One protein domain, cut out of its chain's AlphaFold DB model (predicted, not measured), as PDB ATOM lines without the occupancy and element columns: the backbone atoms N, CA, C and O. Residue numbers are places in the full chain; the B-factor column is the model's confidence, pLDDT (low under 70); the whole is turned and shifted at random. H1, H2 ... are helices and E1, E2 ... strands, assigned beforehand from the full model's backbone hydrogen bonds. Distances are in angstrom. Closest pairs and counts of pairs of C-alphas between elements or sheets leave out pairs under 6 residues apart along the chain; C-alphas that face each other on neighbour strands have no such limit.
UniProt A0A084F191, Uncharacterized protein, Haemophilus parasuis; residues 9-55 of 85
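AT A GLANCE: This is residues 9 to 55 of the 85 residues of an uncharacterized protein of Haemophilus parasuis (UniProt A0A084F191). A long ribbon of two antiparallel strands, E1 and E2, makes most of the length of this loose, elongated model, with the short helix H1 in the turn at one end. Towards the opposite end of the ribbon from H1, residues 36 to 44 swing out in a loop after E2 and fold back, bringing H2 close to the ribbon. The printed part has 47 residues, with two named helices and two named strands in the order E1, H1, E2, H2; the sheet order is E1 - E2, and the class is mixed, helices and strands. The whole is loose, with a radius of gyration of the C-alphas of 13.1 A, and spans 36 by 18 by 16 A.

IN THESE COORDINATES: E1 is residues 9 to 14, 16.2 A from first to last C-alpha, beginning at C-alpha 9 (0.494, 43.555, 53.990). E2 is residues 29 to 35, 19.1 A long, ending at C-alpha 35 (2.276, 40.610, 59.343). H1 is residues 18 to 22. H2 is residues 45 to 53, 12.4 A long, ending at C-alpha 53 (5.113, 33.310, 55.471).

HOW THE PARTS SIT: E1 and E2 are antiparallel neighbours, with 157 degrees between their directions. The C-alphas of residues 11 and 32 face each other at 4.3 A. N 12 and O 31 are within hydrogen-bond range at 2.8 A, and so are N 33 and O 10 at 2.8 A. The closest C-alphas of E1 and H2 are those of Val 10 and Ala 49, 7.4 A apart. E2 and H2 are near each other, with 5 pairs of C-alphas within 10 A. H1 and H2 are apart. In H1 and H2 every O i to N i+4 pair is within hydrogen-bond range.

THE WHOLE: The two C-alphas farthest apart are those of Thr 23 and Asn 40, at 35.8 A. The link E1 to H1 is tight; those from H1 to E2 and from E2 to H2 are short. The printed part has no cut. Its mean pLDDT is 89.6, and no printed residue is under 70.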
ATOM      1  N   ILE A   9       1.619  44.185  54.685       91.81
ATOM      2  CA  ILE A   9       0.494  43.555  53.990       91.81
ATOM      3  C   ILE A   9       1.049  42.818  52.772       91.81
ATOM      4  O   ILE A   9       1.701  43.432  51.922       91.81
ATOM      5  N   VAL A  10       0.788  41.514  52.686       91.75
ATOM      6  CA  VAL A  10       1.225  40.656  51.580       91.75
ATOM      7  C   VAL A  10       0.007  40.054  50.900       91.75
ATOM      8  O   VAL A  10      -0.748  39.321  51.527       91.75
ATOM      9  N   THR A  11      -0.170  40.311  49.606       91.94
ATOM     10  CA  THR A  11      -1.219  39.675  48.800       91.94
ATOM     11  C   THR A  11      -0.589  38.646  47.871       91.94
ATOM     12  O   THR A  11       0.279  38.979  47.063       91.94
ATOM     13  N   ILE A  12      -1.023  37.393  47.987       89.75
ATOM     14  CA  ILE A  12      -0.514  36.259  47.215       89.75
ATOM     15  C   ILE A  12      -1.596  35.768  46.267       89.75
ATOM     16  O   ILE A  12      -2.662  35.326  46.698       89.75
ATOM     17  N   SER A  13      -1.283  35.780  44.975       90.81
ATOM     18  CA  SER A  13      -2.082  35.140  43.933       90.81
ATOM     19  C   SER A  13      -1.530  33.748  43.640       90.81
ATOM     20  O   SER A  13      -0.403  33.601  43.163       90.81
ATOM     21  N   SER A  14      -2.331  32.724  43.912       87.88
ATOM     22  CA  SER A  14      -1.982  31.327  43.653       87.88
ATOM     23  C   SER A  14      -2.573  30.868  42.328       87.88
ATOM     24  O   SER A  14      -3.698  31.219  41.979       87.88
ATOM     25  N   TYR A  15      -1.831  30.042  41.599       89.81
ATOM     26  CA  TYR A  15      -2.242  29.492  40.309       89.81
ATOM     27  C   TYR A  15      -2.096  27.976  40.329       89.81
ATOM     28  O   TYR A  15      -1.193  27.447  40.972       89.81
ATOM     29  N   VAL A  16      -2.947  27.279  39.572       85.62
ATOM     30  CA  VAL A  16      -2.881  25.813  39.439       85.62
ATOM     31  C   VAL A  16      -1.579  25.367  38.761       85.62
ATOM     32  O   VAL A  16      -1.062  24.292  39.048       85.62
ATOM     33  N   SER A  17      -1.030  26.184  37.857       84.88
ATOM     34  CA  SER A  17       0.262  25.925  37.223       84.88
ATOM     35  C   SER A  17       0.925  27.208  36.720       84.88
ATOM     36  O   SER A  17       0.266  28.232  36.520       84.88
ATOM     37  N   LYS A  18       2.236  27.124  36.462       84.75
ATOM     38  CA  LYS A  18       3.017  28.193  35.821       84.75
ATOM     39  C   LYS A  18       2.444  28.569  34.448       84.75
ATOM     40  O   LYS A  18       2.215  29.745  34.196       84.75
ATOM     41  N   ASP A  19       2.122  27.570  33.626       86.12
ATOM     42  CA  ASP A  19       1.479  27.751  32.314       86.12
ATOM     43  C   ASP A  19       0.180  28.570  32.414       86.12
ATOM     44  O   ASP A  19      -0.053  29.485  31.627       86.12
ATOM     45  N   LYS A  20      -0.657  28.318  33.434       84.00
ATOM     46  CA  LYS A  20      -1.893  29.096  33.628       84.00
ATOM     47  C   LYS A  20      -1.633  30.554  33.976       84.00
ATOM     48  O   LYS A  20      -2.351  31.417  33.483       84.00
ATOM     49  N   LYS A  21      -0.603  30.826  34.777       85.88
ATOM     50  CA  LYS A  21      -0.185  32.197  35.076       85.88
ATOM     51  C   LYS A  21       0.290  32.920  33.808       85.88
ATOM     52  O   LYS A  21      -0.128  34.042  33.558       85.88
ATOM     53  N   GLU A  22       1.137  32.276  33.008       88.94
ATOM     54  CA  GLU A  22       1.745  32.881  31.810       88.94
ATOM     55  C   GLU A  22       0.744  33.078  30.665       88.94
ATOM     56  O   GLU A  22       0.829  34.058  29.932       88.94
ATOM     57  N   THR A  23      -0.259  32.204  30.560       86.75
ATOM     58  CA  THR A  23      -1.370  32.338  29.600       86.75
ATOM     59  C   THR A  23      -2.413  33.389  30.002       86.75
ATOM     60  O   THR A  23      -3.413  33.551  29.305       86.75
ATOM     61  N   GLY A  24      -2.200  34.109  31.111       84.06
ATOM     62  CA  GLY A  24      -3.078  35.186  31.568       84.06
ATOM     63  C   GLY A  24      -4.394  34.707  32.182       84.06
ATOM     64  O   GLY A  24      -5.350  35.479  32.237       84.06
ATOM     65  N   LYS A  25      -4.478  33.446  32.634       84.50
ATOM     66  CA  LYS A  25      -5.660  32.985  33.375       84.50
ATOM     67  C   LYS A  25      -5.748  33.662  34.736       84.50
ATOM     68  O   LYS A  25      -4.738  34.036  35.327       84.50
ATOM     69  N   GLU A  26      -6.967  33.749  35.253       86.62
ATOM     70  CA  GLU A  26      -7.223  34.245  36.600       86.62
ATOM     71  C   GLU A  26      -6.542  33.375  37.666       86.62
ATOM     72  O   GLU A  26      -6.340  32.166  37.494       86.62
ATOM     73  N   ALA A  27      -6.164  34.018  38.771       87.06
ATOM     74  CA  ALA A  27      -5.613  33.333  39.927       87.06
ATOM     75  C   ALA A  27      -6.671  32.401  40.533       87.06
ATOM     76  O   ALA A  27      -7.831  32.772  40.677       87.06
ATOM     77  N   TRP A  28      -6.250  31.197  40.916       86.75
ATOM     78  CA  TRP A  28      -7.110  30.231  41.598       86.75
ATOM     79  C   TRP A  28      -7.559  30.739  42.967       86.75
ATOM     80  O   TRP A  28      -8.703  30.555  43.369       86.75
ATOM     81  N   SER A  29      -6.642  31.377  43.689       86.31
ATOM     82  CA  SER A  29      -6.940  32.009  44.966       86.31
ATOM     83  C   SER A  29      -6.097  33.258  45.149       86.31
ATOM     84  O   SER A  29      -4.960  33.341  44.676       86.31
ATOM     85  N   ILE A  30      -6.671  34.238  45.839       89.62
ATOM     86  CA  ILE A  30      -5.988  35.458  46.250       89.62
ATOM     87  C   ILE A  30      -6.153  35.551  47.760       89.62
ATOM     88  O   ILE A  30      -7.271  35.687  48.249       89.62
ATOM     89  N   ASN A  31      -5.044  35.448  48.486       89.88
ATOM     90  CA  ASN A  31      -5.023  35.542  49.942       89.88
ATOM     91  C   ASN A  31      -4.204  36.761  50.356       89.88
ATOM     92  O   ASN A  31      -3.116  36.980  49.822       89.88
ATOM     93  N   THR A  32      -4.714  37.529  51.314       90.44
ATOM     94  CA  THR A  32      -3.998  38.664  51.898       90.44
ATOM     95  C   THR A  32      -3.630  38.340  53.336       90.44
ATOM     96  O   THR A  32      -4.493  38.006  54.143       90.44
ATOM     97  N   PHE A  33      -2.344  38.455  53.638       89.62
ATOM     98  CA  PHE A  33      -1.748  38.225  54.945       89.62
ATOM     99  C   PHE A  33      -1.316  39.561  55.535       89.62
ATOM    100  O   PHE A  33      -0.784  40.422  54.827       89.62
ATOM    101  N   ILE A  34      -1.532  39.722  56.835       89.38
ATOM    102  CA  ILE A  34      -1.108  40.899  57.587       89.38
ATOM    103  C   ILE A  34      -0.080  40.431  58.611       89.38
ATOM    104  O   ILE A  34      -0.394  39.644  59.500       89.38
ATOM    105  N   ILE A  35       1.148  40.914  58.468       90.31
ATOM    106  CA  ILE A  35       2.276  40.610  59.343       90.31
ATOM    107  C   ILE A  35       2.553  41.871  60.168       90.31
ATOM    108  O   ILE A  35       2.849  42.924  59.608       90.31
ATOM    109  N   GLN A  36       2.460  41.773  61.495       89.94
ATOM    110  CA  GLN A  36       2.613  42.903  62.433       89.94
ATOM    111  C   GLN A  36       4.088  43.257  62.696       89.94
ATOM    112  O   GLN A  36       4.520  43.408  63.835       89.94
ATOM    113  N   VAL A  37       4.887  43.295  61.632       90.38
ATOM    114  CA  VAL A  37       6.292  43.703  61.649       90.38
ATOM    115  C   VAL A  37       6.704  44.135  60.236       90.38
ATOM    116  O   VAL A  37       6.037  43.828  59.241       90.38
ATOM    117  N   VAL A  38       7.795  44.887  60.141       92.69
ATOM    118  CA  VAL A  38       8.419  45.317  58.886       92.69
ATOM    119  C   VAL A  38       9.839  44.759  58.786       92.69
ATOM    120  O   VAL A  38      10.472  44.556  59.825       92.69
ATOM    121  N   PRO A  39      10.351  44.504  57.568       93.88
ATOM    122  CA  PRO A  39      11.743  44.108  57.389       93.88
ATOM    123  C   PRO A  39      12.688  45.205  57.883       93.88
ATOM    124  O   PRO A  39      12.353  46.394  57.848       93.88
ATOM    125  N   ASN A  40      13.897  44.811  58.273       91.94
ATOM    126  CA  ASN A  40      14.970  45.775  58.484       91.94
ATOM    127  C   ASN A  40      15.387  46.420  57.154       91.94
ATOM    128  O   ASN A  40      15.196  45.860  56.073       91.94
ATOM    129  N   TRP A  41      16.010  47.597  57.234       89.12
ATOM    130  CA  TRP A  41      16.453  48.364  56.063       89.12
ATOM    131  C   TRP A  41      17.518  47.660  55.209       89.12
ATOM    132  O   TRP A  41      17.686  48.009  54.044       89.12
ATOM    133  N   ASP A  42      18.241  46.694  55.775       94.00
ATOM    134  CA  ASP A  42      19.256  45.881  55.101       94.00
ATOM    135  C   ASP A  42      18.683  44.625  54.421       94.00
ATOM    136  O   ASP A  42      19.400  43.940  53.693       94.00
ATOM    137  N   GLN A  43      17.397  44.321  54.624       91.81
ATOM    138  CA  GLN A  43      16.745  43.137  54.071       91.81
ATOM    139  C   GLN A  43      15.972  43.458  52.791       91.81
ATOM    140  O   GLN A  43      15.301  44.484  52.674       91.81
ATOM    141  N   VAL A  44      15.995  42.526  51.835       91.44
ATOM    142  CA  VAL A  44      15.166  42.613  50.630       91.44
ATOM    143  C   VAL A  44      13.702  42.332  51.012       91.44
ATOM    144  O   VAL A  44      13.397  41.224  51.463       91.44
ATOM    145  N   PRO A  45      12.758  43.280  50.820       90.31
ATOM    146  CA  PRO A  45      11.422  43.166  51.411       90.31
ATOM    147  C   PRO A  45      10.613  41.942  50.965       90.31
ATOM    148  O   PRO A  45       9.870  41.383  51.770       90.31
ATOM    149  N   TYR A  46      10.734  41.519  49.701       88.81
ATOM    150  CA  TYR A  46       9.989  40.354  49.210       88.81
ATOM    151  C   TYR A  46      10.566  39.039  49.749       88.81
ATOM    152  O   TYR A  46       9.802  38.143  50.091       88.81
ATOM    153  N   GLU A  47      11.892  38.924  49.864       91.38
ATOM    154  CA  GLU A  47      12.553  37.729  50.405       91.38
ATOM    155  C   GLU A  47      12.230  37.570  51.883       91.38
ATOM    156  O   GLU A  47      11.849  36.486  52.325       91.38
ATOM    157  N   TRP A  48      12.292  38.680  52.622       93.56
ATOM    158  CA  TRP A  48      11.867  38.725  54.010       93.56
ATOM    159  C   TRP A  48      10.402  38.301  54.157       93.56
ATOM    160  O   TRP A  48      10.114  37.379  54.915       93.56
ATOM    161  N   ALA A  49       9.484  38.878  53.375       92.44
ATOM    162  CA  ALA A  49       8.064  38.538  53.460       92.44
ATOM    163  C   ALA A  49       7.800  37.053  53.150       92.44
ATOM    164  O   ALA A  49       7.030  36.406  53.855       92.44
ATOM    165  N   LEU A  50       8.466  36.491  52.135       91.50
ATOM    166  CA  LEU A  50       8.386  35.059  51.837       91.50
ATOM    167  C   LEU A  50       8.924  34.207  52.993       91.50
ATOM    168  O   LEU A  50       8.331  33.179  53.304       91.50
ATOM    169  N   SER A  51      10.012  34.638  53.642       92.00
ATOM    170  CA  SER A  51      10.587  33.947  54.803       92.00
ATOM    171  C   SER A  51       9.666  33.961  56.020       92.00
ATOM    172  O   SER A  51       9.577  32.952  56.712       92.00
ATOM    173  N   GLU A  52       8.937  35.056  56.246       92.44
ATOM    174  CA  GLU A  52       7.940  35.158  57.314       92.44
ATOM    175  C   GLU A  52       6.755  34.218  57.072       92.44
ATOM    176  O   GLU A  52       6.312  33.538  57.993       92.44
ATOM    177  N   LEU A  53       6.274  34.129  55.829       91.56
ATOM    178  CA  LEU A  53       5.113  33.310  55.471       91.56
ATOM    179  C   LEU A  53       5.344  31.802  55.636       91.56
ATOM    180  O   LEU A  53       4.388  31.070  55.871       91.56
ATOM    181  N   VAL A  54       6.588  31.332  55.500       92.69
ATOM    182  CA  VAL A  54       6.937  29.905  55.642       92.69
ATOM    183  C   VAL A  54       7.378  29.520  57.055       92.69
ATOM    184  O   VAL A  54       7.772  28.371  57.287       92.69
ATOM    185  N   LYS A  55       7.348  30.464  58.006       91.75
ATOM    186  CA  LYS A  55       7.671  30.174  59.404       91.75
ATOM    187  C   LYS A  55       6.725  29.123  59.966       91.75
ATOM    188  O   LYS A  55       5.548  29.067  59.616       91.75
TER     189      LYS A  55